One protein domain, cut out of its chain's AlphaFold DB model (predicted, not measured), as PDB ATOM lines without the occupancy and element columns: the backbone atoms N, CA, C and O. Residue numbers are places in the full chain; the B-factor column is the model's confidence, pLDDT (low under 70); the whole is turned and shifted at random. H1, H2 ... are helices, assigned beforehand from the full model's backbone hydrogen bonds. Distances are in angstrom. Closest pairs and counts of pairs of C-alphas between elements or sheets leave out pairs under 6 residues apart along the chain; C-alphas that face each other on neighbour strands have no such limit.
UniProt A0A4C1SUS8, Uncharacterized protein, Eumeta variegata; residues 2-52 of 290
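What this domain is: This is residues 2 to 52 of the 290 residues of an uncharacterized protein of Eumeta variegata (UniProt A0A4C1SUS8). Little regular structure: a small body of mostly loop, with one long helix, H2, whose residues 41 to 48 stick out with the tail 49 to 52 as an arm that makes the length. The short helix H1 is at the other end of the body. The printed part has 51 residues with two named helices, H1 then H2, and no named strand; the class is all helix, with under half of the residues in named elements. It is loose, with a radius of gyration of the C-alphas of 12.9 A and spans of 41 by 20 by 16 A.

Where its parts are: H2, residues 34 to 48, measures 21.2 A from C-alpha 34 at (-42.856, -7.688, 30.364) to C-alpha 48 at (-38.906, -19.136, 12.932). H1, residues 4 to 8, begins with C-alpha 4 at (-50.428, 1.315, 28.384).

How they stand to each other: H1 and H2 are apart, with no C-alpha of the one within 8 A of the other. In H1 and H2 every O i to N i+4 pair is within hydrogen-bond range.

The domain as a whole: The C-alphas farthest apart, those of Gly 10 and Lys 50, are 40.7 A apart. The link from H1 to H2, residues 9 to 33, is long. The printed part has no cut, and no printed residue is under 70 in pLDDT.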
ATOM      1  N   LEU A   2     -47.605  -0.105  23.302       92.38
ATOM      2  CA  LEU A   2     -46.479  -0.756  24.006       92.38
ATOM      3  C   LEU A   2     -46.387  -0.373  25.495       92.38
ATOM      4  O   LEU A   2     -45.939  -1.180  26.301       92.38
ATOM      5  N   ASN A   3     -46.812   0.844  25.851       94.44
ATOM      6  CA  ASN A   3     -46.747   1.384  27.213       94.44
ATOM      7  C   ASN A   3     -48.136   1.856  27.689       94.44
ATOM      8  O   ASN A   3     -48.368   3.062  27.786       94.44
ATOM      9  N   PRO A   4     -49.093   0.938  27.921       94.31
ATOM     10  CA  PRO A   4     -50.428   1.315  28.384       94.31
ATOM     11  C   PRO A   4     -50.398   2.006  29.757       94.31
ATOM     12  O   PRO A   4     -51.122   2.979  29.954       94.31
ATOM     13  N   ASP A   5     -49.524   1.569  30.667       92.56
ATOM     14  CA  ASP A   5     -49.439   2.115  32.028       92.56
ATOM     15  C   ASP A   5     -48.943   3.563  32.032       92.56
ATOM     16  O   ASP A   5     -49.524   4.430  32.684       92.56
ATOM     17  N   GLY A   6     -47.892   3.853  31.255       94.62
ATOM     18  CA  GLY A   6     -47.396   5.215  31.095       94.62
ATOM     19  C   GLY A   6     -48.454   6.138  30.494       94.62
ATOM     20  O   GLY A   6     -48.635   7.247  30.985       94.62
ATOM     21  N   VAL A   7     -49.211   5.665  29.498       93.50
ATOM     22  CA  VAL A   7     -50.316   6.438  28.906       93.50
ATOM     23  C   VAL A   7     -51.403   6.732  29.938       93.50
ATOM     24  O   VAL A   7     -51.820   7.881  30.058       93.50
ATOM     25  N   PHE A   8     -51.833   5.728  30.707       94.94
ATOM     26  CA  PHE A   8     -52.860   5.901  31.738       94.94
ATOM     27  C   PHE A   8     -52.458   6.938  32.797       94.94
ATOM     28  O   PHE A   8     -53.289   7.724  33.245       94.94
ATOM     29  N   LEU A   9     -51.174   6.981  33.159       95.06
ATOM     30  CA  LEU A   9     -50.629   7.943  34.118       95.06
ATOM     31  C   LEU A   9     -50.319   9.324  33.519       95.06
ATOM     32  O   LEU A   9     -49.945  10.234  34.257       95.06
ATOM     33  N   GLY A  10     -50.450   9.500  32.200       94.62
ATOM     34  CA  GLY A  10     -50.072  10.738  31.515       94.62
ATOM     35  C   GLY A  10     -48.557  10.928  31.359       94.62
ATOM     36  O   GLY A  10     -48.089  12.046  31.138       94.62
ATOM     37  N   ASN A  11     -47.769   9.855  31.457       94.31
ATOM     38  CA  ASN A  11     -46.333   9.897  31.207       94.31
ATOM     39  C   ASN A  11     -46.053  10.061  29.709       94.31
ATOM     40  O   ASN A  11     -46.547   9.307  28.874       94.31
ATOM     41  N   GLN A  12     -45.168  11.001  29.372       90.12
ATOM     42  CA  GLN A  12     -44.770  11.235  27.981       90.12
ATOM     43  C   GLN A  12     -43.744  10.212  27.466       90.12
ATOM     44  O   GLN A  12     -43.727   9.908  26.276       90.12
ATOM     45  N   ARG A  13     -42.863   9.703  28.341       92.81
ATOM     46  CA  ARG A  13     -41.677   8.924  27.934       92.81
ATOM     47  C   ARG A  13     -41.459   7.632  28.713       92.81
ATOM     48  O   ARG A  13     -40.933   6.673  28.156       92.81
ATOM     49  N   SER A  14     -41.807   7.628  29.993       94.69
ATOM     50  CA  SER A  14     -41.497   6.536  30.910       94.69
ATOM     51  C   SER A  14     -42.664   5.573  31.100       94.69
ATOM     52  O   SER A  14     -43.834   5.952  31.008       94.69
ATOM     53  N   ASP A  15     -42.342   4.321  31.403       93.50
ATOM     54  CA  ASP A  15     -43.298   3.353  31.941       93.50
ATOM     55  C   ASP A  15     -43.648   3.642  33.415       93.50
ATOM     56  O   ASP A  15     -43.241   4.660  33.990       93.50
ATOM     57  N   LEU A  16     -44.424   2.741  34.026       93.25
ATOM     58  CA  LEU A  16     -44.806   2.795  35.440       93.25
ATOM     59  C   LEU A  16     -43.597   2.825  36.393       93.25
ATOM     60  O   LEU A  16     -43.661   3.447  37.450       93.25
ATOM     61  N   LEU A  17     -42.498   2.162  36.028       93.81
ATOM     62  CA  LEU A  17     -41.276   2.077  36.831       93.81
ATOM     63  C   LEU A  17     -40.300   3.229  36.544       93.81
ATOM     64  O   LEU A  17     -39.195   3.248  37.087       93.81
ATOM     65  N   GLY A  18     -40.684   4.192  35.702       93.81
ATOM     66  CA  GLY A  18     -39.846   5.330  35.329       93.81
ATOM     67  C   GLY A  18     -38.839   5.031  34.212       93.81
ATOM     68  O   GLY A  18     -37.998   5.878  33.913       93.81
ATOM     69  N   SER A  19     -38.902   3.860  33.575       93.00
ATOM     70  CA  SER A  19     -37.952   3.448  32.538       93.00
ATOM     71  C   SER A  19     -38.362   3.945  31.152       93.00
ATOM     72  O   SER A  19     -39.523   3.864  30.757       93.00
ATOM     73  N   ASP A  20     -37.391   4.421  30.366       94.88
ATOM     74  CA  ASP A  20     -37.567   4.635  28.924       94.88
ATOM     75  C   ASP A  20     -37.459   3.282  28.208       94.88
ATOM     76  O   ASP A  20     -36.360   2.751  28.002       94.88
ATOM     77  N   LEU A  21     -38.607   2.720  27.822       95.25
ATOM     78  CA  LEU A  21     -38.683   1.415  27.163       95.25
ATOM     79  C   LEU A  21     -37.809   1.346  25.903       95.25
ATOM     80  O   LEU A  21     -37.151   0.332  25.661       95.25
ATOM     81  N   ASN A  22     -37.705   2.443  25.140       95.81
ATOM     82  CA  ASN A  22     -36.889   2.494  23.927       95.81
ATOM     83  C   ASN A  22     -35.388   2.704  24.215       95.81
ATOM     84  O   ASN A  22     -34.609   3.067  23.330       95.81
ATOM     85  N   ARG A  23     -34.958   2.506  25.465       95.94
ATOM     86  CA  ARG A  23     -33.554   2.367  25.879       95.94
ATOM     87  C   ARG A  23     -33.273   1.021  26.538       95.94
ATOM     88  O   ARG A  23     -32.121   0.737  26.864       95.94
ATOM     89  N   CYS A  24     -34.283   0.170  26.697       96.00
ATOM     90  CA  CYS A  24     -34.178  -1.079  27.439       96.00
ATOM     91  C   CYS A  24     -34.220  -2.335  26.564       96.00
ATOM     92  O   CYS A  24     -34.048  -3.427  27.099       96.00
ATOM     93  N   TRP A  25     -34.345  -2.221  25.235       96.44
ATOM     94  CA  TRP A  25     -34.474  -3.392  24.357       96.44
ATOM     95  C   TRP A  25     -33.296  -4.368  24.436       96.44
ATOM     96  O   TRP A  25     -33.498  -5.564  24.291       96.44
ATOM     97  N   HIS A  26     -32.081  -3.920  24.731       93.31
ATOM     98  CA  HIS A  26     -30.912  -4.795  24.894       93.31
ATOM     99  C   HIS A  26     -30.831  -5.494  26.268       93.31
ATOM    100  O   HIS A  26     -30.069  -6.439  26.425       93.31
ATOM    101  N   ARG A  27     -31.615  -5.055  27.261       93.94
ATOM    102  CA  ARG A  27     -31.530  -5.489  28.672       93.94
ATOM    103  C   ARG A  27     -32.905  -5.741  29.303       93.94
ATOM    104  O   ARG A  27     -33.143  -5.453  30.472       93.94
ATOM    105  N   THR A  28     -33.837  -6.227  28.491       94.50
ATOM    106  CA  THR A  28     -35.219  -6.512  28.892       94.50
ATOM    107  C   THR A  28     -35.274  -7.624  29.933       94.50
ATOM    108  O   THR A  28     -34.581  -8.628  29.789       94.50
ATOM    109  N   THR A  29     -36.157  -7.493  30.918       95.31
ATOM    110  CA  THR A  29     -36.407  -8.516  31.942       95.31
ATOM    111  C   THR A  29     -37.907  -8.749  32.067       95.31
ATOM    112  O   THR A  29     -38.693  -7.837  31.819       95.31
ATOM    113  N   THR A  30     -38.312  -9.955  32.463       94.75
ATOM    114  CA  THR A  30     -39.729 -10.311  32.657       94.75
ATOM    115  C   THR A  30     -40.390  -9.496  33.765       94.75
ATOM    116  O   THR A  30     -41.575  -9.204  33.681       94.75
ATOM    117  N   TYR A  31     -39.616  -9.091  34.775       93.38
ATOM    118  CA  TYR A  31     -40.103  -8.282  35.887       93.38
ATOM    119  C   TYR A  31     -40.321  -6.811  35.505       93.38
ATOM    120  O   TYR A  31     -41.399  -6.276  35.731       93.38
ATOM    121  N   ALA A  32     -39.311  -6.151  34.925       92.94
ATOM    122  CA  ALA A  32     -39.371  -4.707  34.681       92.94
ATOM    123  C   ALA A  32     -39.932  -4.340  33.300       92.94
ATOM    124  O   ALA A  32     -40.451  -3.247  33.126       92.94
ATOM    125  N   HIS A  33     -39.825  -5.232  32.310       95.44
ATOM    126  CA  HIS A  33     -40.180  -4.933  30.920       95.44
ATOM    127  C   HIS A  33     -40.996  -6.064  30.259       95.44
ATOM    128  O   HIS A  33     -40.631  -6.509  29.162       95.44
ATOM    129  N   PRO A  34     -42.095  -6.544  30.876       94.25
ATOM    130  CA  PRO A  34     -42.856  -7.688  30.364       94.25
ATOM    131  C   PRO A  34     -43.361  -7.474  28.929       94.25
ATOM    132  O   PRO A  34     -43.275  -8.382  28.106       94.25
ATOM    133  N   ALA A  35     -43.790  -6.253  28.584       94.06
ATOM    134  CA  ALA A  35     -44.230  -5.913  27.229       94.06
ATOM    135  C   ALA A  35     -43.111  -6.073  26.180       94.06
ATOM    136  O   ALA A  35     -43.346  -6.604  25.096       94.06
ATOM    137  N   LEU A  36     -41.875  -5.665  26.502       95.94
ATOM    138  CA  LEU A  36     -40.738  -5.802  25.584       95.94
ATOM    139  C   LEU A  36     -40.338  -7.269  25.393       95.94
ATOM    140  O   LEU A  36     -39.975  -7.667  24.286       95.94
ATOM    141  N   VAL A  37     -40.416  -8.072  26.460       96.31
ATOM    142  CA  VAL A  37     -40.166  -9.520  26.394       96.31
ATOM    143  C   VAL A  37     -41.197 -10.196  25.492       96.31
ATOM    144  O   VAL A  37     -40.807 -10.905  24.567       96.31
ATOM    145  N   ALA A  38     -42.485  -9.895  25.673       95.62
ATOM    146  CA  ALA A  38     -43.552 -10.455  24.845       95.62
ATOM    147  C   ALA A  38     -43.371 -10.132  23.348       95.62
ATOM    148  O   ALA A  38     -43.522 -11.014  22.502       95.62
ATOM    149  N   VAL A  39     -42.986  -8.894  23.006       95.56
ATOM    150  CA  VAL A  39     -42.700  -8.514  21.608       95.56
ATOM    151  C   VAL A  39     -41.505  -9.289  21.052       95.56
ATOM    152  O   VAL A  39     -41.566  -9.781  19.928       95.56
ATOM    153  N   LYS A  40     -40.422  -9.443  21.823       94.31
ATOM    154  CA  LYS A  40     -39.259 -10.230  21.386       94.31
ATOM    155  C   LYS A  40     -39.613 -11.689  21.127       94.31
ATOM    156  O   LYS A  40     -39.223 -12.225  20.096       94.31
ATOM    157  N   GLU A  41     -40.357 -12.319  22.030       94.31
ATOM    158  CA  GLU A  41     -40.805 -13.704  21.859       94.31
ATOM    159  C   GLU A  41     -41.685 -13.858  20.618       94.31
ATOM    160  O   GLU A  41     -41.550 -14.827  19.871       94.31
ATOM    161  N   MET A  42     -42.560 -12.888  20.358       92.69
ATOM    162  CA  MET A  42     -43.393 -12.871  19.161       92.69
ATOM    163  C   MET A  42     -42.557 -12.741  17.881       92.69
ATOM    164  O   MET A  42     -42.752 -13.508  16.941       92.69
ATOM    165  N   LEU A  43     -41.570 -11.839  17.859       92.75
ATOM    166  CA  LEU A  43     -40.646 -11.694  16.729       92.75
ATOM    167  C   LEU A  43     -39.831 -12.967  16.482       92.75
ATOM    168  O   LEU A  43     -39.634 -13.351  15.331       92.75
ATOM    169  N   MET A  44     -39.392 -13.652  17.543       92.00
ATOM    170  CA  MET A  44     -38.714 -14.947  17.424       92.00
ATOM    171  C   MET A  44     -39.623 -16.000  16.786       92.00
ATOM    172  O   MET A  44     -39.178 -16.714  15.891       92.00
ATOM    173  N   LYS A  45     -40.899 -16.062  17.189       91.88
ATOM    174  CA  LYS A  45     -41.886 -16.971  16.585       91.88
ATOM    175  C   LYS A  45     -42.080 -16.679  15.097       91.88
ATOM    176  O   LYS A  45     -41.968 -17.600  14.298       91.88
ATOM    177  N   TYR A  46     -42.277 -15.415  14.719       90.25
ATOM    178  CA  TYR A  46     -42.455 -15.035  13.310       90.25
ATOM    179  C   TYR A  46     -41.212 -15.272  12.458       90.25
ATOM    180  O   TYR A  46     -41.327 -15.658  11.304       90.25
ATOM    181  N   THR A  47     -40.022 -15.079  13.022       89.88
ATOM    182  CA  THR A  47     -38.771 -15.337  12.295       89.88
ATOM    183  C   THR A  47     -38.523 -16.839  12.111       89.88
ATOM    184  O   THR A  47     -37.879 -17.244  11.145       89.88
ATOM    185  N   ALA A  48     -39.020 -17.681  13.023       90.75
ATOM    186  CA  ALA A  48     -38.906 -19.136  12.932       90.75
ATOM    187  C   ALA A  48     -39.959 -19.776  12.008       90.75
ATOM    188  O   ALA A  48     -39.787 -20.913  11.558       90.75
ATOM    189  N   GLU A  49     -41.058 -19.076  11.737       91.56
ATOM    190  CA  GLU A  49     -42.162 -19.579  10.935       91.56
ATOM    191  C   GLU A  49     -41.812 -19.587   9.436       91.56
ATOM    192  O   GLU A  49     -41.617 -18.549   8.821       91.56
ATOM    193  N   LYS A  50     -41.775 -20.767   8.803       87.69
ATOM    194  CA  LYS A  50     -41.396 -20.896   7.379       87.69
ATOM    195  C   LYS A  50     -42.422 -20.310   6.403       87.69
ATOM    196  O   LYS A  50     -42.071 -20.002   5.268       87.69
ATOM    197  N   SER A  51     -43.683 -20.207   6.817       89.19
ATOM    198  CA  SER A  51     -44.782 -19.635   6.027       89.19
ATOM    199  C   SER A  51     -44.744 -18.111   5.960       89.19
ATOM    200  O   SER A  51     -45.437 -17.534   5.122       89.19
ATOM    201  N   MET A  52     -43.961 -17.454   6.820       85.50
ATOM    202  CA  MET A  52     -43.939 -16.004   6.942       85.50
ATOM    203  C   MET A  52     -42.509 -15.475   6.874       85.50
ATOM    204  O   MET A  52     -41.621 -15.928   7.582       85.50
TER     205      MET A  52